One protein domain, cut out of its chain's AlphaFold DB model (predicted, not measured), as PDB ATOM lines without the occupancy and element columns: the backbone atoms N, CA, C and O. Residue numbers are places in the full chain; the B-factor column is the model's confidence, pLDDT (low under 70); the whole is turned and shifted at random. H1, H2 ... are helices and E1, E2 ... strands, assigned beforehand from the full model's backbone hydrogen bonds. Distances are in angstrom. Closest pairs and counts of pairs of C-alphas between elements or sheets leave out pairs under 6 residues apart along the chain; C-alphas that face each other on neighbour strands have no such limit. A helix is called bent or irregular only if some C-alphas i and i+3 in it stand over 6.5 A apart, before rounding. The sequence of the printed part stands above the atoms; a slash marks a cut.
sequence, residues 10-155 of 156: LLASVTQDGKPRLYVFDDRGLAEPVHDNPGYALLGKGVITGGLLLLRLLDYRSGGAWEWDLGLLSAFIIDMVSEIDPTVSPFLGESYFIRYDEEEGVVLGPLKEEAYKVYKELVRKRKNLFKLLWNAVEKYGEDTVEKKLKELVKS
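Overview. This is residues 10 to 155 of the 156 residues of an uncharacterized protein of Desulfurococcales archaeon ex4484_204 (UniProt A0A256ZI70). A small three-strand sheet, E1 to E3, and the hairpin of E4 and E5 make one end; H1 and H2 pack together in the middle, and the long helix H3 crosses H2 and runs on as an arm to the other end, where H4 folds back from its tip. The printed part has 146 residues, with four named helices and five named strands in the order E1 E2 E3 H1 H2 E4 E5 H3 H4, class mixed; both sheets are antiparallel. It is only just loose, close to compact, with a radius of gyration of the C-alphas of 17.6 A and spans of 51 by 37 by 31 A.

Along the chain. Find C-alpha 10 at (233.035, 362.759, 244.434), where E1, residues 10 to 14, begins; E2 is residues 20 to 25, 16.7 A long, and E3 residues 31 to 33. Then come H1, residues 46 to 57, irregular with C-alphas 49 and 52 7.8 A apart, and H2, residues 70 to 82, 18.1 A. E4 is residues 96 to 101 and E5 residues 105 to 110. H3, residues 113 to 140, runs 40.8 A to (275.996, 373.082, 238.080); H4 is residues 142 to 154.

Arrangement. Start at E1, E2 and E3, a meander, each strand the antiparallel neighbour of the one before: N 11 and O 23 are 2.8 A apart, N 24 and O 32 2.9 A, within hydrogen-bond range. The closest C-alphas of E1 and E4, Val 14 and Arg 99, are 6.2 A apart. In the hairpin E4 and E5, N 101 and O 105 are 2.8 A apart. The four helices are not on the three-strand sheet. H2, with residues 77 to 82 alone, touches H1 at a steep tilt of 53 degrees, opposite ways; look at C-alphas 50 and 81, the closest, 5.5 A apart. H3, with residues 119 to 123 alone, touches H2, only just about perpendicular at 73 degrees; C-alphas 76 and 123, the closest, are 5.3 A apart. H3 and H4 only just touch, only at the corner, with 3 pairs of C-alphas within 8 A, the closest Val 137 and Val 145, 6.1 A. Every O i to N i+4 pair is within hydrogen-bond range in H2, H3 and H4, and 6 of 8 in H1.

Size, cuts and confidence. Look for the farthest C-alphas at Glu 103 and Lys 139, 53.0 A apart. The printed part has no cut; the links E3 to H1, H1 to H2 and H2 to E4 are long. Residues 150 to 155, of which 150 to 154 belong to H4, stand free. The model's pLDDT is under 70 at residues 64 to 66 and 155.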
ATOM      1  N   LEU A  10     232.211 363.727 245.145       92.56
ATOM      2  CA  LEU A  10     233.035 362.759 244.434       92.56
ATOM      3  C   LEU A  10     232.457 361.360 244.633       92.56
ATOM      4  O   LEU A  10     232.258 360.929 245.767       92.56
ATOM      5  N   LEU A  11     232.255 360.633 243.539       93.56
ATOM      6  CA  LEU A  11     231.983 359.202 243.564       93.56
ATOM      7  C   LEU A  11     233.197 358.458 243.009       93.56
ATOM      8  O   LEU A  11     233.486 358.536 241.815       93.56
ATOM      9  N   ALA A  12     233.882 357.725 243.883       92.88
ATOM     10  CA  ALA A  12     234.967 356.819 243.531       92.88
ATOM     11  C   ALA A  12     234.516 355.368 243.744       92.88
ATOM     12  O   ALA A  12     233.910 355.043 244.764       92.88
ATOM     13  N   SER A  13     234.793 354.494 242.783       92.62
ATOM     14  CA  SER A  13     234.439 353.075 242.844       92.62
ATOM     15  C   SER A  13     235.422 352.239 242.029       92.62
ATOM     16  O   SER A  13     236.172 352.771 241.214       92.62
ATOM     17  N   VAL A  14     235.406 350.925 242.232       93.44
ATOM     18  CA  VAL A  14     236.094 349.951 241.384       93.44
ATOM     19  C   VAL A  14     235.049 348.954 240.904       93.44
ATOM     20  O   VAL A  14     234.246 348.463 241.695       93.44
ATOM     21  N   THR A  15     235.003 348.704 239.599       91.69
ATOM     22  CA  THR A  15     234.059 347.758 238.996       91.69
ATOM     23  C   THR A  15     234.554 346.315 239.127       91.69
ATOM     24  O   THR A  15     235.719 346.066 239.422       91.69
ATOM     25  N   GLN A  16     233.664 345.342 238.897       88.38
ATOM     26  CA  GLN A  16     233.998 343.910 238.978       88.38
ATOM     27  C   GLN A  16     235.044 343.455 237.944       88.38
ATOM     28  O   GLN A  16     235.650 342.409 238.116       88.38
ATOM     29  N   ASP A  17     235.279 344.234 236.884       89.31
ATOM     30  CA  ASP A  17     236.380 344.024 235.933       89.31
ATOM     31  C   ASP A  17     237.692 344.698 236.381       89.31
ATOM     32  O   ASP A  17     238.604 344.878 235.576       89.31
ATOM     33  N   GLY A  18     237.781 345.120 237.645       87.31
ATOM     34  CA  GLY A  18     238.971 345.716 238.248       87.31
ATOM     35  C   GLY A  18     239.225 347.177 237.880       87.31
ATOM     36  O   GLY A  18     240.231 347.745 238.304       87.31
ATOM     37  N   LYS A  19     238.339 347.817 237.107       90.12
ATOM     38  CA  LYS A  19     238.578 349.179 236.615       90.12
ATOM     39  C   LYS A  19     238.122 350.244 237.614       90.12
ATOM     40  O   LYS A  19     236.976 350.207 238.066       90.12
ATOM     41  N   PRO A  20     238.965 351.242 237.928       90.19
ATOM     42  CA  PRO A  20     238.540 352.373 238.735       90.19
ATOM     43  C   PRO A  20     237.546 353.245 237.958       90.19
ATOM     44  O   PRO A  20     237.673 353.458 236.752       90.19
ATOM     45  N   ARG A  21     236.552 353.774 238.666       93.31
ATOM     46  CA  ARG A  21     235.571 354.739 238.176       93.31
ATOM     47  C   ARG A  21     235.548 355.936 239.106       93.31
ATOM     48  O   ARG A  21     235.493 355.786 240.323       93.31
ATOM     49  N   LEU A  22     235.574 357.119 238.512       94.38
ATOM     50  CA  LEU A  22     235.628 358.390 239.214       94.38
ATOM     51  C   LEU A  22     234.685 359.366 238.520       94.38
ATOM     52  O   LEU A  22     234.809 359.566 237.304       94.38
ATOM     53  N   TYR A  23     233.761 359.932 239.293       95.00
ATOM     54  CA  TYR A  23     232.779 360.913 238.843       95.00
ATOM     55  C   TYR A  23     232.727 362.090 239.808       95.00
ATOM     56  O   TYR A  23     232.645 361.892 241.021       95.00
ATOM     57  N   VAL A  24     232.737 363.302 239.267       93.81
ATOM     58  CA  VAL A  24     232.509 364.534 240.025       93.81
ATOM     59  C   VAL A  24     231.103 365.022 239.721       93.81
ATOM     60  O   VAL A  24     230.708 365.059 238.560       93.81
ATOM     61  N   PHE A  25     230.351 365.375 240.756       91.75
ATOM     62  CA  PHE A  25     229.029 365.971 240.617       91.75
ATOM     63  C   PHE A  25     229.101 367.457 240.944       91.75
ATOM     64  O   PHE A  25     229.653 367.843 241.983       91.75
ATOM     65  N   ASP A  26     228.533 368.266 240.054       85.56
ATOM     66  CA  ASP A  26     228.391 369.706 240.242       85.56
ATOM     67  C   ASP A  26     227.139 370.070 241.065       85.56
ATOM     68  O   ASP A  26     226.352 369.214 241.481       85.56
ATOM     69  N   ASP A  27     226.952 371.367 241.296       83.94
ATOM     70  CA  ASP A  27     225.815 371.948 242.019       83.94
ATOM     71  C   ASP A  27     224.460 371.736 241.319       83.94
ATOM     72  O   ASP A  27     223.404 371.855 241.946       83.94
ATOM     73  N   ARG A  28     224.470 371.361 240.034       86.56
ATOM     74  CA  ARG A  28     223.286 370.980 239.249       86.56
ATOM     75  C   ARG A  28     222.977 369.484 239.358       86.56
ATOM     76  O   ARG A  28     221.955 369.040 238.835       86.56
ATOM     77  N   GLY A  29     223.843 368.709 240.014       85.25
ATOM     78  CA  GLY A  29     223.746 367.255 240.115       85.25
ATOM     79  C   GLY A  29     224.163 366.517 238.841       85.25
ATOM     80  O   GLY A  29     223.840 365.338 238.694       85.25
ATOM     81  N   LEU A  30     224.859 367.183 237.912       88.44
ATOM     82  CA  LEU A  30     225.389 366.551 236.708       88.44
ATOM     83  C   LEU A  30     226.707 365.849 237.025       88.44
ATOM     84  O   LEU A  30     227.591 366.425 237.654       88.44
ATOM     85  N   ALA A  31     226.827 364.600 236.575       92.19
ATOM     86  CA  ALA A  31     228.011 363.775 236.781       92.19
ATOM     87  C   ALA A  31     228.983 363.895 235.603       92.19
ATOM     88  O   ALA A  31     228.626 363.579 234.466       92.19
ATOM     89  N   GLU A  32     230.231 364.250 235.889       93.12
ATOM     90  CA  GLU A  32     231.328 364.249 234.924       93.12
ATOM     91  C   GLU A  32     232.312 363.106 235.228       93.12
ATOM     92  O   GLU A  32     232.864 363.045 236.334       93.12
ATOM     93  N   PRO A  33     232.548 362.171 234.287       94.38
ATOM     94  CA  PRO A  33     233.547 361.126 234.455       94.38
ATOM     95  C   PRO A  33     234.960 361.697 234.305       94.38
ATOM     96  O   PRO A  33     235.274 362.340 233.309       94.38
ATOM     97  N   VAL A  34     235.835 361.392 235.264       92.75
ATOM     98  CA  VAL A  34     237.213 361.920 235.308       92.75
ATOM     99  C   VAL A  34     238.283 360.834 235.489       92.75
ATOM    100  O   VAL A  34     239.461 361.141 235.648       92.75
ATOM    101  N   HIS A  35     237.896 359.554 235.460       90.75
ATOM    102  CA  HIS A  35     238.795 358.413 235.699       90.75
ATOM    103  C   HIS A  35     239.801 358.139 234.574       90.75
ATOM    104  O   HIS A  35     240.898 357.677 234.866       90.75
ATOM    105  N   ASP A  36     239.469 358.443 233.316       86.44
ATOM    106  CA  ASP A  36     240.405 358.269 232.194       86.44
ATOM    107  C   ASP A  36     241.246 359.531 231.966       86.44
ATOM    108  O   ASP A  36     242.465 359.474 231.782       86.44
ATOM    109  N   ASN A  37     240.591 360.691 232.005       86.38
ATOM    110  CA  ASN A  37     241.208 362.001 231.863       86.38
ATOM    111  C   ASN A  37     240.516 362.988 232.823       86.38
ATOM    112  O   ASN A  37     239.313 363.200 232.677       86.38
ATOM    113  N   PRO A  38     241.229 363.586 233.792       88.75
ATOM    114  CA  PRO A  38     242.676 363.506 233.998       88.75
ATOM    115  C   PRO A  38     243.152 362.306 234.838       88.75
ATOM    116  O   PRO A  38     244.350 362.184 235.074       88.75
ATOM    117  N   GLY A  39     242.257 361.422 235.292       89.50
ATOM    118  CA  GLY A  39     242.586 360.282 236.163       89.50
ATOM    119  C   GLY A  39     242.658 360.621 237.652       89.50
ATOM    120  O   GLY A  39     243.054 359.787 238.460       89.50
ATOM    121  N   TYR A  40     242.261 361.835 238.026       91.19
ATOM    122  CA  TYR A  40     242.154 362.293 239.406       91.19
ATOM    123  C   TYR A  40     240.998 363.285 239.541       91.19
ATOM    124  O   TYR A  40     240.500 363.829 238.555       91.19
ATOM    125  N   ALA A  41     240.611 363.566 240.781       91.25
ATOM    126  CA  ALA A  41     239.728 364.670 241.119       91.25
ATOM    127  C   ALA A  41     240.293 365.405 242.332       91.25
ATOM    128  O   ALA A  41     240.802 364.781 243.262       91.25
ATOM    129  N   LEU A  42     240.186 366.730 242.327       89.81
ATOM    130  CA  LEU A  42     240.488 367.569 243.479       89.81
ATOM    131  C   LEU A  42     239.238 368.394 243.784       89.81
ATOM    132  O   LEU A  42     238.693 369.026 242.880       89.81
ATOM    133  N   LEU A  43     238.808 368.411 245.043       87.88
ATOM    134  CA  LEU A  43     237.661 369.194 245.510       87.88
ATOM    135  C   LEU A  43     238.063 370.114 246.669       87.88
ATOM    136  O   LEU A  43     239.031 369.855 247.385       87.88
ATOM    137  N   GLY A  44     237.296 371.187 246.863       84.62
ATOM    138  CA  GLY A  44     237.487 372.136 247.960       84.62
ATOM    139  C   GLY A  44     238.430 373.300 247.645       84.62
ATOM    140  O   GLY A  44     238.825 373.540 246.506       84.62
ATOM    141  N   LYS A  45     238.774 374.077 248.676       79.25
ATOM    142  CA  LYS A  45     239.500 375.351 248.520       79.25
ATOM    143  C   LYS A  45     240.956 375.184 248.063       79.25
ATOM    144  O   LYS A  45     241.457 376.019 247.320       79.25
ATOM    145  N   GLY A  46     241.602 374.070 248.419       76.81
ATOM    146  CA  GLY A  46     243.002 373.783 248.076       76.81
ATOM    147  C   GLY A  46     243.274 373.430 246.607       76.81
ATOM    148  O   GLY A  46     244.435 373.306 246.210       76.81
ATOM    149  N   VAL A  47     242.225 373.269 245.791       79.50
ATOM    150  CA  VAL A  47     242.327 372.855 244.380       79.50
ATOM    151  C   VAL A  47     243.153 373.852 243.572       79.50
ATOM    152  O   VAL A  47     244.150 373.480 242.951       79.50
ATOM    153  N   ILE A  48     242.742 375.123 243.605       72.69
ATOM    154  CA  ILE A  48     243.367 376.202 242.831       72.69
ATOM    155  C   ILE A  48     244.660 376.658 243.514       72.69
ATOM    156  O   ILE A  48     245.652 376.906 242.834       72.69
ATOM    157  N   THR A  49     244.671 376.718 244.850       70.44
ATOM    158  CA  THR A  49     245.786 377.276 245.630       70.44
ATOM    159  C   THR A  49     247.084 376.475 245.497       70.44
ATOM    160  O   THR A  49     248.162 377.049 245.621       70.44
ATOM    161  N   GLY A  50     247.029 375.173 245.192       82.69
ATOM    162  CA  GLY A  50     248.266 374.432 244.926       82.69
ATOM    163  C   GLY A  50     248.127 373.014 244.385       82.69
ATOM    164  O   GLY A  50     249.075 372.528 243.770       82.69
ATOM    165  N   GLY A  51     246.969 372.360 244.528       89.38
ATOM    166  CA  GLY A  51     246.794 370.988 244.039       89.38
ATOM    167  C   GLY A  51     247.045 370.854 242.534       89.38
ATOM    168  O   GLY A  51     247.880 370.055 242.105       89.38
ATOM    169  N   LEU A  52     246.390 371.699 241.733       91.06
ATOM    170  CA  LEU A  52     246.578 371.717 240.278       91.06
ATOM    171  C   LEU A  52     247.985 372.165 239.866       91.06
ATOM    172  O   LEU A  52     248.547 371.617 238.918       91.06
ATOM    173  N   LEU A  53     248.577 373.124 240.585       91.50
ATOM    174  CA  LEU A  53     249.941 373.591 240.325       91.50
ATOM    175  C   LEU A  53     250.950 372.447 240.464       91.50
ATOM    176  O   LEU A  53     251.779 372.248 239.579       91.50
ATOM    177  N   LEU A  54     250.868 371.683 241.556       93.38
ATOM    178  CA  LEU A  54     251.775 370.567 241.817       93.38
ATOM    179  C   LEU A  54     251.586 369.440 240.803       93.38
ATOM    180  O   LEU A  54     252.571 368.948 240.261       93.38
ATOM    181  N   LEU A  55     250.343 369.072 240.489       92.25
ATOM    182  CA  LEU A  55     250.071 368.064 239.458       92.25
ATOM    183  C   LEU A  55     250.607 368.491 238.089       92.25
ATOM    184  O   LEU A  55     251.132 367.656 237.352       92.25
ATOM    185  N   ARG A  56     250.536 369.788 237.764       90.81
ATOM    186  CA  ARG A  56     251.099 370.323 236.523       90.81
ATOM    187  C   ARG A  56     252.625 370.331 236.527       90.81
ATOM    188  O   ARG A  56     253.213 369.968 235.513       90.81
ATOM    189  N   LEU A  57     253.253 370.716 237.640       92.12
ATOM    190  CA  LEU A  57     254.711 370.719 237.808       92.12
ATOM    191  C   LEU A  57     255.304 369.310 237.693       92.12
ATOM    192  O   LEU A  57     256.364 369.136 237.103       92.12
ATOM    193  N   LEU A  58     254.612 368.314 238.246       91.56
ATOM    194  CA  LEU A  58     255.003 366.905 238.178       91.56
ATOM    195  C   LEU A  58     254.666 366.249 236.831       91.56
ATOM    196  O   LEU A  58     254.994 365.084 236.642       91.56
ATOM    197  N   ASP A  59     253.998 366.972 235.926       90.62
ATOM    198  CA  ASP A  59     253.464 366.460 234.659       90.62
ATOM    199  C   ASP A  59     252.667 365.155 234.843       90.62
ATOM    200  O   ASP A  59     252.840 364.187 234.105       90.62
ATOM    201  N   TYR A  60     251.786 365.121 235.855       90.31
ATOM    202  CA  TYR A  60     250.937 363.958 236.105       90.31
ATOM    203  C   TYR A  60     250.052 363.671 234.887       90.31
ATOM    204  O   TYR A  60     249.315 364.540 234.413       90.31
ATOM    205  N   ARG A  61     250.079 362.420 234.418       84.69
ATOM    206  CA  ARG A  61     249.222 361.911 233.341       84.69
ATOM    207  C   ARG A  61     248.698 360.541 233.736       84.69
ATOM    208  O   ARG A  61     249.498 359.671 234.079       84.69
ATOM    209  N   SER A  62     247.386 360.340 233.619       77.56
ATOM    210  CA  SER A  62     246.717 359.090 233.999       77.56
ATOM    211  C   SER A  62     247.420 357.860 233.428       77.56
ATOM    212  O   SER A  62     247.696 356.946 234.181       77.56
ATOM    213  N   GLY A  63     247.819 357.858 232.151       72.19
ATOM    214  CA  GLY A  63     248.469 356.707 231.505       72.19
ATOM    215  C   GLY A  63     249.870 356.327 232.018       72.19
ATOM    216  O   GLY A  63     250.233 355.163 231.913       72.19
ATOM    217  N   GLY A  64     250.646 357.264 232.576       67.44
ATOM    218  CA  GLY A  64     252.005 356.997 233.086       67.44
ATOM    219  C   GLY A  64     252.089 356.892 234.609       67.44
ATOM    220  O   GLY A  64     253.043 356.344 235.148       67.44
ATOM    221  N   ALA A  65     251.085 357.405 235.319       68.88
ATOM    222  CA  ALA A  65     251.095 357.471 236.774       68.88
ATOM    223  C   ALA A  65     250.605 356.190 237.473       68.88
ATOM    224  O   ALA A  65     250.596 356.149 238.699       68.88
ATOM    225  N   TRP A  66     250.216 355.145 236.732       67.06
ATOM    226  CA  TRP A  66     249.818 353.850 237.312       67.06
ATOM    227  C   TRP A  66     250.954 353.169 238.083       67.06
ATOM    228  O   TRP A  66     250.696 352.419 239.018       67.06
ATOM    229  N   GLU A  67     252.204 353.449 237.713       80.25
ATOM    230  CA  GLU A  67     253.399 352.926 238.389       80.25
ATOM    231  C   GLU A  67     253.783 353.755 239.622       80.25
ATOM    232  O   GLU A  67     254.657 353.373 240.400       80.25
ATOM    233  N   TRP A  68     253.156 354.918 239.811       88.75
ATOM    234  CA  TRP A  68     253.458 355.783 240.939       88.75
ATOM    235  C   TRP A  68     252.702 355.325 242.183       88.75
ATOM    236  O   TRP A  68     251.554 354.890 242.127       88.75
ATOM    237  N   ASP A  69     253.307 355.550 243.347       90.50
ATOM    238  CA  ASP A  69     252.582 355.498 244.614       90.50
ATOM    239  C   ASP A  69     251.625 356.702 244.708       90.50
ATOM    240  O   ASP A  69     252.004 357.806 245.121       90.50
ATOM    241  N   LEU A  70     250.378 356.494 244.273       89.19
ATOM    242  CA  LEU A  70     249.320 357.508 244.284       89.19
ATOM    243  C   LEU A  70     248.922 357.927 245.705       89.19
ATOM    244  O   LEU A  70     248.515 359.074 245.907       89.19
ATOM    245  N   GLY A  71     249.078 357.041 246.695       90.56
ATOM    246  CA  GLY A  71     248.865 357.374 248.103       90.56
ATOM    247  C   GLY A  71     249.886 358.406 248.573       90.56
ATOM    248  O   GLY A  71     249.520 359.452 249.112       90.56
ATOM    249  N   LEU A  72     251.164 358.176 248.260       93.44
ATOM    250  CA  LEU A  72     252.235 359.125 248.551       93.44
ATOM    251  C   LEU A  72     252.107 360.431 247.753       93.44
ATOM    252  O   LEU A  72     252.377 361.499 248.301       93.44
ATOM    253  N   LEU A  73     251.705 360.377 246.478       93.50
ATOM    254  CA  LEU A  73     251.442 361.582 245.681       93.50
ATOM    255  C   LEU A  73     250.341 362.435 246.322       93.50
ATOM    256  O   LEU A  73     250.519 363.640 246.493       93.50
ATOM    257  N   SER A  74     249.233 361.803 246.713       91.81
ATOM    258  CA  SER A  74     248.097 362.476 247.346       91.81
ATOM    259  C   SER A  74     248.502 363.094 248.685       91.81
ATOM    260  O   SER A  74     248.262 364.279 248.912       91.81
ATOM    261  N   ALA A  75     249.205 362.334 249.533       94.31
ATOM    262  CA  ALA A  75     249.736 362.826 250.803       94.31
ATOM    263  C   ALA A  75     250.694 364.012 250.607       94.31
ATOM    264  O   ALA A  75     250.612 364.999 251.336       94.31
ATOM    265  N   PHE A  76     251.568 363.946 249.596       95.19
ATOM    266  CA  PHE A  76     252.487 365.031 249.258       95.19
ATOM    267  C   PHE A  76     251.740 366.301 248.851       95.19
ATOM    268  O   PHE A  76     252.042 367.369 249.373       95.19
ATOM    269  N   ILE A  77     250.759 366.198 247.949       93.88
ATOM    270  CA  ILE A  77     249.979 367.352 247.487       93.88
ATOM    271  C   ILE A  77     249.223 367.998 248.654       93.88
ATOM    272  O   ILE A  77     249.325 369.209 248.834       93.88
ATOM    273  N   ILE A  78     248.512 367.203 249.461       92.88
ATOM    274  CA  ILE A  78     247.733 367.705 250.602       92.88
ATOM    275  C   ILE A  78     248.641 368.433 251.597       92.88
ATOM    276  O   ILE A  78     248.352 369.570 251.969       92.88
ATOM    277  N   ASP A  79     249.765 367.822 251.981       94.06
ATOM    278  CA  ASP A  79     250.693 368.430 252.934       94.06
ATOM    279  C   ASP A  79     251.296 369.730 252.393       94.06
ATOM    280  O   ASP A  79     251.293 370.743 253.092       94.06
ATOM    281  N   MET A  80     251.751 369.737 251.138       94.31
ATOM    282  CA  MET A  80     252.315 370.935 250.511       94.31
ATOM    283  C   MET A  80     251.311 372.088 250.438       94.31
ATOM    284  O   MET A  80     251.690 373.234 250.666       94.31
ATOM    285  N   VAL A  81     250.040 371.801 250.136       93.31
ATOM    286  CA  VAL A  81     248.984 372.823 250.107       93.31
ATOM    287  C   VAL A  81     248.668 373.317 251.521       93.31
ATOM    288  O   VAL A  81     248.580 374.525 251.723       93.31
ATOM    289  N   SER A  82     248.565 372.415 252.503       92.50
ATOM    290  CA  SER A  82     248.250 372.759 253.902       92.50
ATOM    291  C   SER A  82     249.296 373.655 254.576       92.50
ATOM    292  O   SER A  82     248.985 374.386 255.512       92.50
ATOM    293  N   GLU A  83     250.544 373.635 254.098       92.12
ATOM    294  CA  GLU A  83     251.602 374.516 254.601       92.12
ATOM    295  C   GLU A  83     251.416 375.984 254.197       92.12
ATOM    296  O   GLU A  83     251.996 376.866 254.831       92.12
ATOM    297  N   ILE A  84     250.632 376.245 253.148       90.19
ATOM    298  CA  ILE A  84     250.408 377.584 252.590       90.19
ATOM    299  C   ILE A  84     248.973 378.057 252.845       90.19
ATOM    300  O   ILE A  84     248.760 379.226 253.163       90.19
ATOM    301  N   ASP A  85     247.994 377.159 252.719       88.25
ATOM    302  CA  ASP A  85     246.578 377.445 252.929       88.25
ATOM    303  C   ASP A  85     246.096 376.843 254.262       88.25
ATOM    304  O   ASP A  85     245.846 375.637 254.334       88.25
ATOM    305  N   PRO A  86     245.900 377.657 255.319       85.81
ATOM    306  CA  PRO A  86     245.471 377.162 256.627       85.81
ATOM    307  C   PRO A  86     244.035 376.617 256.628       85.81
ATOM    308  O   PRO A  86     243.600 376.044 257.625       85.81
ATOM    309  N   THR A  87     243.274 376.801 255.542       87.31
ATOM    310  CA  THR A  87     241.935 376.214 255.392       87.31
ATOM    311  C   THR A  87     241.972 374.763 254.918       87.31
ATOM    312  O   THR A  87     240.943 374.087 254.946       87.31
ATOM    313  N   VAL A  88     243.147 374.267 254.515       87.44
ATOM    314  CA  VAL A  88     243.377 372.877 254.123       87.44
ATOM    315  C   VAL A  88     244.080 372.159 255.268       87.44
ATOM    316  O   VAL A  88     245.191 372.510 255.653       87.44
ATOM    317  N   SER A  89     243.434 371.140 255.832       88.88
ATOM    318  CA  SER A  89     244.065 370.307 256.857       88.88
ATOM    319  C   SER A  89     245.173 369.434 256.255       88.88
ATOM    320  O   SER A  89     245.029 368.961 255.124       88.88
ATOM    321  N   PRO A  90     246.268 369.187 256.993       90.00
ATOM    322  CA  PRO A  90     247.316 368.285 256.536       90.00
ATOM    323  C   PRO A  90     246.806 366.841 256.465       90.00
ATOM    324  O   PRO A  90     245.782 366.488 257.054       90.00
ATOM    325  N   PHE A  91     247.557 365.975 255.788       89.06
ATOM    326  CA  PHE A  91     247.204 364.566 255.651       89.06
ATOM    327  C   PHE A  91     247.273 363.851 257.014       89.06
ATOM    328  O   PHE A  91     248.370 363.653 257.548       89.06
ATOM    329  N   LEU A  92     246.109 363.516 257.594       80.31
ATOM    330  CA  LEU A  92     245.985 363.136 259.013       80.31
ATOM    331  C   LEU A  92     245.137 361.892 259.337       80.31
ATOM    332  O   LEU A  92     245.014 361.580 260.517       80.31
ATOM    333  N   GLY A  93     244.575 361.159 258.373       70.31
ATOM    334  CA  GLY A  93     243.848 359.926 258.733       70.31
ATOM    335  C   GLY A  93     242.598 359.597 257.930       70.31
ATOM    336  O   GLY A  93     242.104 358.474 258.004       70.31
ATOM    337  N   GLU A  94     242.076 360.549 257.163       82.69
ATOM    338  CA  GLU A  94     240.848 360.358 256.384       82.69
ATOM    339  C   GLU A  94     241.188 359.953 254.948       82.69
ATOM    340  O   GLU A  94     240.914 360.665 253.986       82.69
ATOM    341  N   SER A  95     241.854 358.807 254.809       87.19
ATOM    342  CA  SER A  95     242.225 358.245 253.513       87.19
ATOM    343  C   SER A  95     241.721 356.821 253.394       87.19
ATOM    344  O   SER A  95     242.013 355.962 254.228       87.19
ATOM    345  N   TYR A  96     241.008 356.576 252.305       89.81
ATOM    346  CA  TYR A  96     240.420 355.292 251.974       89.81
ATOM    347  C   TYR A  96     241.072 354.749 250.712       89.81
ATOM    348  O   TYR A  96     241.305 355.489 249.757       89.81
ATOM    349  N   PHE A  97     241.356 353.453 250.709       89.56
ATOM    350  CA  PHE A  97     241.863 352.750 249.545       89.56
ATOM    351  C   PHE A  97     240.812 351.755 249.064       89.56
ATOM    352  O   PHE A  97     240.394 350.879 249.822       89.56
ATOM    353  N   ILE A  98     240.375 351.925 247.815       91.62
ATOM    354  CA  ILE A  98     239.440 351.032 247.125       91.62
ATOM    355  C   ILE A  98     240.243 350.279 246.068       91.62
ATOM    356  O   ILE A  98     240.959 350.904 245.285       91.62
ATOM    357  N   ARG A  99     240.113 348.955 246.020       91.06
ATOM    358  CA  ARG A  99     240.767 348.120 245.005       91.06
ATOM    359  C   ARG A  99     239.917 346.902 244.666       91.06
ATOM    360  O   ARG A  99     239.010 346.545 245.412       91.06
ATOM    361  N   TYR A 100     240.249 346.264 243.552       92.50
ATOM    362  CA  TYR A 100     239.782 344.918 243.252       92.50
ATOM    363  C   TYR A 100     240.805 343.911 243.776       92.50
ATOM    364  O   TYR A 100     242.008 344.078 243.571       92.50
ATOM    365  N   ASP A 101     240.315 342.906 244.479       92.50
ATOM    366  CA  ASP A 101     241.040 341.757 244.990       92.50
ATOM    367  C   ASP A 101     240.493 340.508 244.284       92.50
ATOM    368  O   ASP A 101     239.281 340.376 244.103       92.50
ATOM    369  N   GLU A 102     241.371 339.619 243.819       90.50
ATOM    370  CA  GLU A 102     240.949 338.453 243.027       90.50
ATOM    371  C   GLU A 102     240.098 337.466 243.837       90.50
ATOM    372  O   GLU A 102     239.249 336.785 243.261       90.50
ATOM    373  N   GLU A 103     240.292 337.414 245.157       93.06
ATOM    374  CA  GLU A 103     239.580 336.502 246.052       93.06
ATOM    375  C   GLU A 103     238.355 337.175 246.685       93.06
ATOM    376  O   GLU A 103     237.269 336.594 246.721       93.06
ATOM    377  N   GLU A 104     238.514 338.411 247.167       91.25
ATOM    378  CA  GLU A 104     237.475 339.123 247.927       91.25
ATOM    379  C   GLU A 104     236.599 340.056 247.067       91.25
ATOM    380  O   GLU A 104     235.588 340.585 247.537       91.25
ATOM    381  N   GLY A 105     236.945 340.259 245.792       92.38
ATOM    382  CA  GLY A 105     236.266 341.200 244.905       92.38
ATOM    383  C   GLY A 105     236.602 342.655 245.246       92.38
ATOM    384  O   GLY A 105     237.754 343.008 245.481       92.38
ATOM    385  N   VAL A 106     235.617 343.555 245.235       92.69
ATOM    386  CA  VAL A 106     235.869 344.976 245.538       92.69
ATOM    387  C   VAL A 106     236.029 345.163 247.044       92.69
ATOM    388  O   VAL A 106     235.066 345.015 247.796       92.69
ATOM    389  N   VAL A 107     237.225 345.563 247.468       93.44
ATOM    390  CA  VAL A 107     237.552 345.824 248.873       93.44
ATOM    391  C   VAL A 107     237.819 347.307 249.105       93.44
ATOM    392  O   VAL A 107     238.396 348.004 248.265       93.44
ATOM    393  N   LEU A 108     237.398 347.790 250.271       92.44
ATOM    394  CA  LEU A 108     237.584 349.163 250.720       92.44
ATOM    395  C   LEU A 108     238.043 349.161 252.173       92.44
ATOM    396  O   LEU A 108     237.409 348.543 253.027       92.44
ATOM    397  N   GLY A 109     239.107 349.900 252.464       90.75
ATOM    398  CA  GLY A 109     239.573 350.076 253.833       90.75
ATOM    399  C   GLY A 109     240.248 351.425 254.054       90.75
ATOM    400  O   GLY A 109     240.802 351.996 253.110       90.75
ATOM    401  N   PRO A 110     240.212 351.952 255.289       90.62
ATOM    402  CA  PRO A 110     241.045 353.086 255.647       90.62
ATOM    403  C   PRO A 110     242.524 352.680 255.588       90.62
ATOM    404  O   PRO A 110     242.875 351.517 255.817       90.62
ATOM    405  N   LEU A 111     243.412 353.638 255.321       87.06
ATOM    406  CA  LEU A 111     244.840 353.394 255.521       87.06
ATOM    407  C   LEU A 111     245.122 353.101 257.004       87.06
ATOM    408  O   LEU A 111     244.470 353.631 257.903       87.06
ATOM    409  N   LYS A 112     246.126 352.259 257.252       89.00
ATOM    410  CA  LYS A 112     246.595 351.939 258.607       89.00
ATOM    411  C   LYS A 112     247.406 353.097 259.190       89.00
ATOM    412  O   LYS A 112     248.063 353.821 258.442       89.00
ATOM    413  N   GLU A 113     247.431 353.231 260.517       87.25
ATOM    414  CA  GLU A 113     248.193 354.284 261.211       87.25
ATOM    415  C   GLU A 113     249.681 354.285 260.811       87.25
ATOM    416  O   GLU A 113     250.291 355.333 260.588       87.25
ATOM    417  N   GLU A 114     250.263 353.098 260.645       89.00
ATOM    418  CA  GLU A 114     251.653 352.918 260.233       89.00
ATOM    419  C   GLU A 114     251.905 353.470 258.825       89.00
ATOM    420  O   GLU A 114     252.941 354.093 258.586       89.00
ATOM    421  N   ALA A 115     250.943 353.311 257.909       89.00
ATOM    422  CA  ALA A 115     251.049 353.832 256.548       89.00
ATOM    423  C   ALA A 115     251.088 355.367 256.540       89.00
ATOM    424  O   ALA A 115     251.902 355.954 255.827       89.00
ATOM    425  N   TYR A 116     250.301 356.028 257.399       89.44
ATOM    426  CA  TYR A 116     250.357 357.487 257.550       89.44
ATOM    427  C   TYR A 116     251.738 357.965 258.005       89.44
ATOM    428  O   TYR A 116     252.281 358.913 257.435       89.44
ATOM    429  N   LYS A 117     252.336 357.299 259.004       91.50
ATOM    430  CA  LYS A 117     253.680 357.645 259.505       91.50
ATOM    431  C   LYS A 117     254.734 357.517 258.403       91.50
ATOM    432  O   LYS A 117     255.532 358.437 258.215       91.50
ATOM    433  N   VAL A 118     254.686 356.423 257.640       94.56
ATOM    434  CA  VAL A 118     255.585 356.189 256.501       94.56
ATOM    435  C   VAL A 118     255.405 357.268 255.433       94.56
ATOM    436  O   VAL A 118     256.387 357.876 255.005       94.56
ATOM    437  N   TYR A 119     254.168 357.579 255.042       94.69
ATOM    438  CA  TYR A 119     253.904 358.620 254.050       94.69
ATOM    439  C   TYR A 119     254.390 359.994 254.499       94.69
ATOM    440  O   TYR A 119     255.067 360.665 253.726       94.69
ATOM    441  N   LYS A 120     254.166 360.395 255.755       93.75
ATOM    442  CA  LYS A 120     254.706 361.659 256.281       93.75
ATOM    443  C   LYS A 120     256.230 361.731 256.183       93.75
ATOM    444  O   LYS A 120     256.784 362.772 255.823       93.75
ATOM    445  N   GLU A 121     256.928 360.639 256.482       96.38
ATOM    446  CA  GLU A 121     258.384 360.586 256.348       96.38
ATOM    447  C   GLU A 121     258.827 360.706 254.880       96.38
ATOM    448  O   GLU A 121     259.720 361.496 254.556       96.38
ATOM    449  N   LEU A 122     258.176 359.967 253.980       97.38
ATOM    450  CA  LEU A 122     258.467 359.999 252.548       97.38
ATOM    451  C   LEU A 122     258.155 361.364 251.923       97.38
ATOM    452  O   LEU A 122     258.938 361.841 251.102       97.38
ATOM    453  N   VAL A 123     257.087 362.041 252.353       96.88
ATOM    454  CA  VAL A 123     256.777 363.423 251.958       96.88
ATOM    455  C   VAL A 123     257.926 364.351 252.351       96.88
ATOM    456  O   VAL A 123     258.440 365.080 251.500       96.88
ATOM    457  N   ARG A 124     258.417 364.280 253.597       96.81
ATOM    458  CA  ARG A 124     259.576 365.081 254.044       96.81
ATOM    459  C   ARG A 124     260.821 364.801 253.199       96.81
ATOM    460  O   ARG A 124     261.519 365.741 252.814       96.81
ATOM    461  N   LYS A 125     261.083 363.532 252.875       97.94
ATOM    462  CA  LYS A 125     262.189 363.128 251.992       97.94
ATOM    463  C   LYS A 125     262.022 363.703 250.581       97.94
ATOM    464  O   LYS A 125     262.946 364.353 250.100       97.94
ATOM    465  N   ARG A 126     260.845 363.571 249.954       96.75
ATOM    466  CA  ARG A 126     260.554 364.141 248.622       96.75
ATOM    467  C   ARG A 126     260.731 365.657 248.595       96.75
ATOM    468  O   ARG A 126     261.387 366.173 247.696       96.75
ATOM    469  N   LYS A 127     260.250 366.376 249.612       96.31
ATOM    470  CA  LYS A 127     260.474 367.827 249.738       96.31
ATOM    471  C   LYS A 127     261.959 368.190 249.760       96.31
ATOM    472  O   LYS A 127     262.372 369.145 249.106       96.31
ATOM    473  N   ASN A 128     262.764 367.439 250.507       97.62
ATOM    474  CA  ASN A 128     264.206 367.665 250.556       97.62
ATOM    475  C   ASN A 128     264.878 367.365 249.210       97.62
ATOM    476  O   ASN A 128     265.787 368.098 248.826       97.62
ATOM    477  N   LEU A 129     264.406 366.356 248.469       97.12
ATOM    478  CA  LEU A 129     264.892 366.062 247.119       97.12
ATOM    479  C   LEU A 129     264.601 367.208 246.139       97.12
ATOM    480  O   LEU A 129     265.501 367.583 245.396       97.12
ATOM    481  N   PHE A 130     263.418 367.832 246.185       96.19
ATOM    482  CA  PHE A 130     263.132 369.024 245.369       96.19
ATOM    483  C   PHE A 130     264.085 370.184 245.673       96.19
ATOM    484  O   PHE A 130     264.611 370.809 244.756       96.19
ATOM    485  N   LYS A 131     264.360 370.449 246.957       97.00
ATOM    486  CA  LYS A 131     265.327 371.485 247.364       97.00
ATOM    487  C   LYS A 131     266.738 371.166 246.876       97.00
ATOM    488  O   LYS A 131     267.447 372.055 246.416       97.00
ATOM    489  N   LEU A 132     267.149 369.904 246.991       97.94
ATOM    490  CA  LEU A 132     268.455 369.452 246.524       97.94
ATOM    491  C   LEU A 132     268.579 369.600 245.006       97.94
ATOM    492  O   LEU A 132     269.596 370.101 244.542       97.94
ATOM    493  N   LEU A 133     267.543 369.207 244.263       97.38
ATOM    494  CA  LEU A 133     267.474 369.370 242.816       97.38
ATOM    495  C   LEU A 133     267.633 370.840 242.425       97.38
ATOM    496  O   LEU A 133     268.512 371.155 241.628       97.38
ATOM    497  N   TRP A 134     266.848 371.733 243.033       97.69
ATOM    498  CA  TRP A 134     266.920 373.166 242.746       97.69
ATOM    499  C   TRP A 134     268.332 373.717 242.973       97.69
ATOM    500  O   TRP A 134     268.938 374.288 242.074       97.69
ATOM    501  N   ASN A 135     268.913 373.445 244.144       98.19
ATOM    502  CA  ASN A 135     270.265 373.896 244.479       98.19
ATOM    503  C   ASN A 135     271.349 373.280 243.577       98.19
ATOM    504  O   ASN A 135     272.380 373.905 243.336       98.19
ATOM    505  N   ALA A 136     271.154 372.047 243.108       98.25
ATOM    506  CA  ALA A 136     272.077 371.413 242.177       98.25
ATOM    507  C   ALA A 136     272.059 372.124 240.819       98.25
ATOM    508  O   ALA A 136     273.128 372.351 240.256       98.25
ATOM    509  N   VAL A 137     270.878 372.514 240.328       98.31
ATOM    510  CA  VAL A 137     270.739 373.282 239.081       98.31
ATOM    511  C   VAL A 137     271.411 374.649 239.218       98.31
ATOM    512  O   VAL A 137     272.270 374.964 238.401       98.31
ATOM    513  N   GLU A 138     271.152 375.389 240.302       98.38
ATOM    514  CA  GLU A 138     271.805 376.688 240.576       98.38
ATOM    515  C   GLU A 138     273.343 376.598 240.581       98.38
ATOM    516  O   GLU A 138     274.043 377.536 240.205       98.38
ATOM    517  N   LYS A 139     273.894 375.462 241.023       98.31
ATOM    518  CA  LYS A 139     275.342 375.272 241.162       98.31
ATOM    519  C   LYS A 139     276.025 374.747 239.899       98.31
ATOM    520  O   LYS A 139     277.186 375.080 239.664       98.31
ATOM    521  N   TYR A 140     275.367 373.865 239.151       98.06
ATOM    522  CA  TYR A 140     275.996 373.082 238.080       98.06
ATOM    523  C   TYR A 140     275.385 373.316 236.689       98.06
ATOM    524  O   TYR A 140     275.920 372.792 235.707       98.06
ATOM    525  N   GLY A 141     274.309 374.103 236.600       98.19
ATOM    526  CA  GLY A 141     273.557 374.358 235.374       98.19
ATOM    527  C   GLY A 141     272.598 373.225 235.004       98.19
ATOM    528  O   GLY A 141     272.754 372.072 235.425       98.19
ATOM    529  N   GLU A 142     271.603 373.560 234.187       98.31
ATOM    530  CA  GLU A 142     270.512 372.683 233.766       98.31
ATOM    531  C   GLU A 142     271.030 371.440 233.034       98.31
ATOM    532  O   GLU A 142     270.710 370.322 233.435       98.31
ATOM    533  N   ASP A 143     271.888 371.614 232.022       98.25
ATOM    534  CA  ASP A 143     272.372 370.521 231.163       98.25
ATOM    535  C   ASP A 143     273.122 369.436 231.954       98.25
ATOM    536  O   ASP A 143     272.949 368.232 231.730       98.25
ATOM    537  N   THR A 144     273.954 369.854 232.915       98.00
ATOM    538  CA  THR A 144     274.739 368.937 233.751       98.00
ATOM    539  C   THR A 144     273.828 368.084 234.624       98.00
ATOM    540  O   THR A 144     274.006 366.864 234.719       98.00
ATOM    541  N   VAL A 145     272.855 368.724 235.275       98.06
ATOM    542  CA  VAL A 145     271.924 368.049 236.181       98.06
ATOM    543  C   VAL A 145     270.964 367.163 235.396       98.06
ATOM    544  O   VAL A 145     270.777 366.005 235.763       98.06
ATOM    545  N   GLU A 146     270.418 367.651 234.282       97.31
ATOM    546  CA  GLU A 146     269.504 366.889 233.433       97.31
ATOM    547  C   GLU A 146     270.163 365.602 232.919       97.31
ATOM    548  O   GLU A 146     269.578 364.521 233.022       97.31
ATOM    549  N   LYS A 147     271.413 365.678 232.439       97.12
ATOM    550  CA  LYS A 147     272.170 364.495 232.014       97.12
ATOM    551  C   LYS A 147     272.287 363.464 233.139       97.12
ATOM    552  O   LYS A 147     272.040 362.281 232.908       97.12
ATOM    553  N   LYS A 148     272.633 363.903 234.352       96.38
ATOM    554  CA  LYS A 148     272.781 363.019 235.520       96.38
ATOM    555  C   LYS A 148     271.459 362.376 235.938       96.38
ATOM    556  O   LYS A 148     271.441 361.193 236.261       96.38
ATOM    557  N   LEU A 149     270.355 363.118 235.889       95.88
ATOM    558  CA  LEU A 149     269.026 362.571 236.170       95.88
ATOM    559  C   LEU A 149     268.597 361.552 235.110       95.88
ATOM    560  O   LEU A 149     268.099 360.486 235.460       95.88
ATOM    561  N   LYS A 150     268.846 361.828 233.824       95.38
ATOM    562  CA  LYS A 150     268.575 360.876 232.734       95.38
ATOM    563  C   LYS A 150     269.389 359.588 232.877       95.38
ATOM    564  O   LYS A 150     268.871 358.527 232.554       95.38
ATOM    565  N   GLU A 151     270.638 359.668 233.338       95.75
ATOM    566  CA  GLU A 151     271.461 358.488 233.649       95.75
ATOM    567  C   GLU A 151     270.821 357.638 234.760       95.75
ATOM    568  O   GLU A 151     270.721 356.428 234.592       95.75
ATOM    569  N   LEU A 152     270.323 358.265 235.835       94.38
ATOM    570  CA  LEU A 152     269.663 357.575 236.954       94.38
ATOM    571  C   LEU A 152     268.338 356.907 236.564       94.38
ATOM    572  O   LEU A 152     268.060 355.797 237.001       94.38
ATOM    573  N   VAL A 153     267.525 357.568 235.738       88.56
ATOM    574  CA  VAL A 153     266.231 357.018 235.293       88.56
ATOM    575  C   VAL A 153     266.414 355.872 234.289       88.56
ATOM    576  O   VAL A 153     265.560 355.007 234.185       88.56
ATOM    577  N   LYS A 154     267.524 355.846 233.541       86.56
ATOM    578  CA  LYS A 154     267.832 354.780 232.570       86.56
ATOM    579  C   LYS A 154     268.552 353.573 233.166       86.56
ATOM    580  O   LYS A 154     268.744 352.598 232.450       86.56
ATOM    581  N   SER A 155     269.036 353.659 234.403       63.75
ATOM    582  CA  SER A 155     269.798 352.582 235.047       63.75
ATOM    583  C   SER A 155     268.935 351.461 235.649       63.75
ATOM    584  O   SER A 155     269.445 350.697 236.465       63.75
TER     585      SER A 155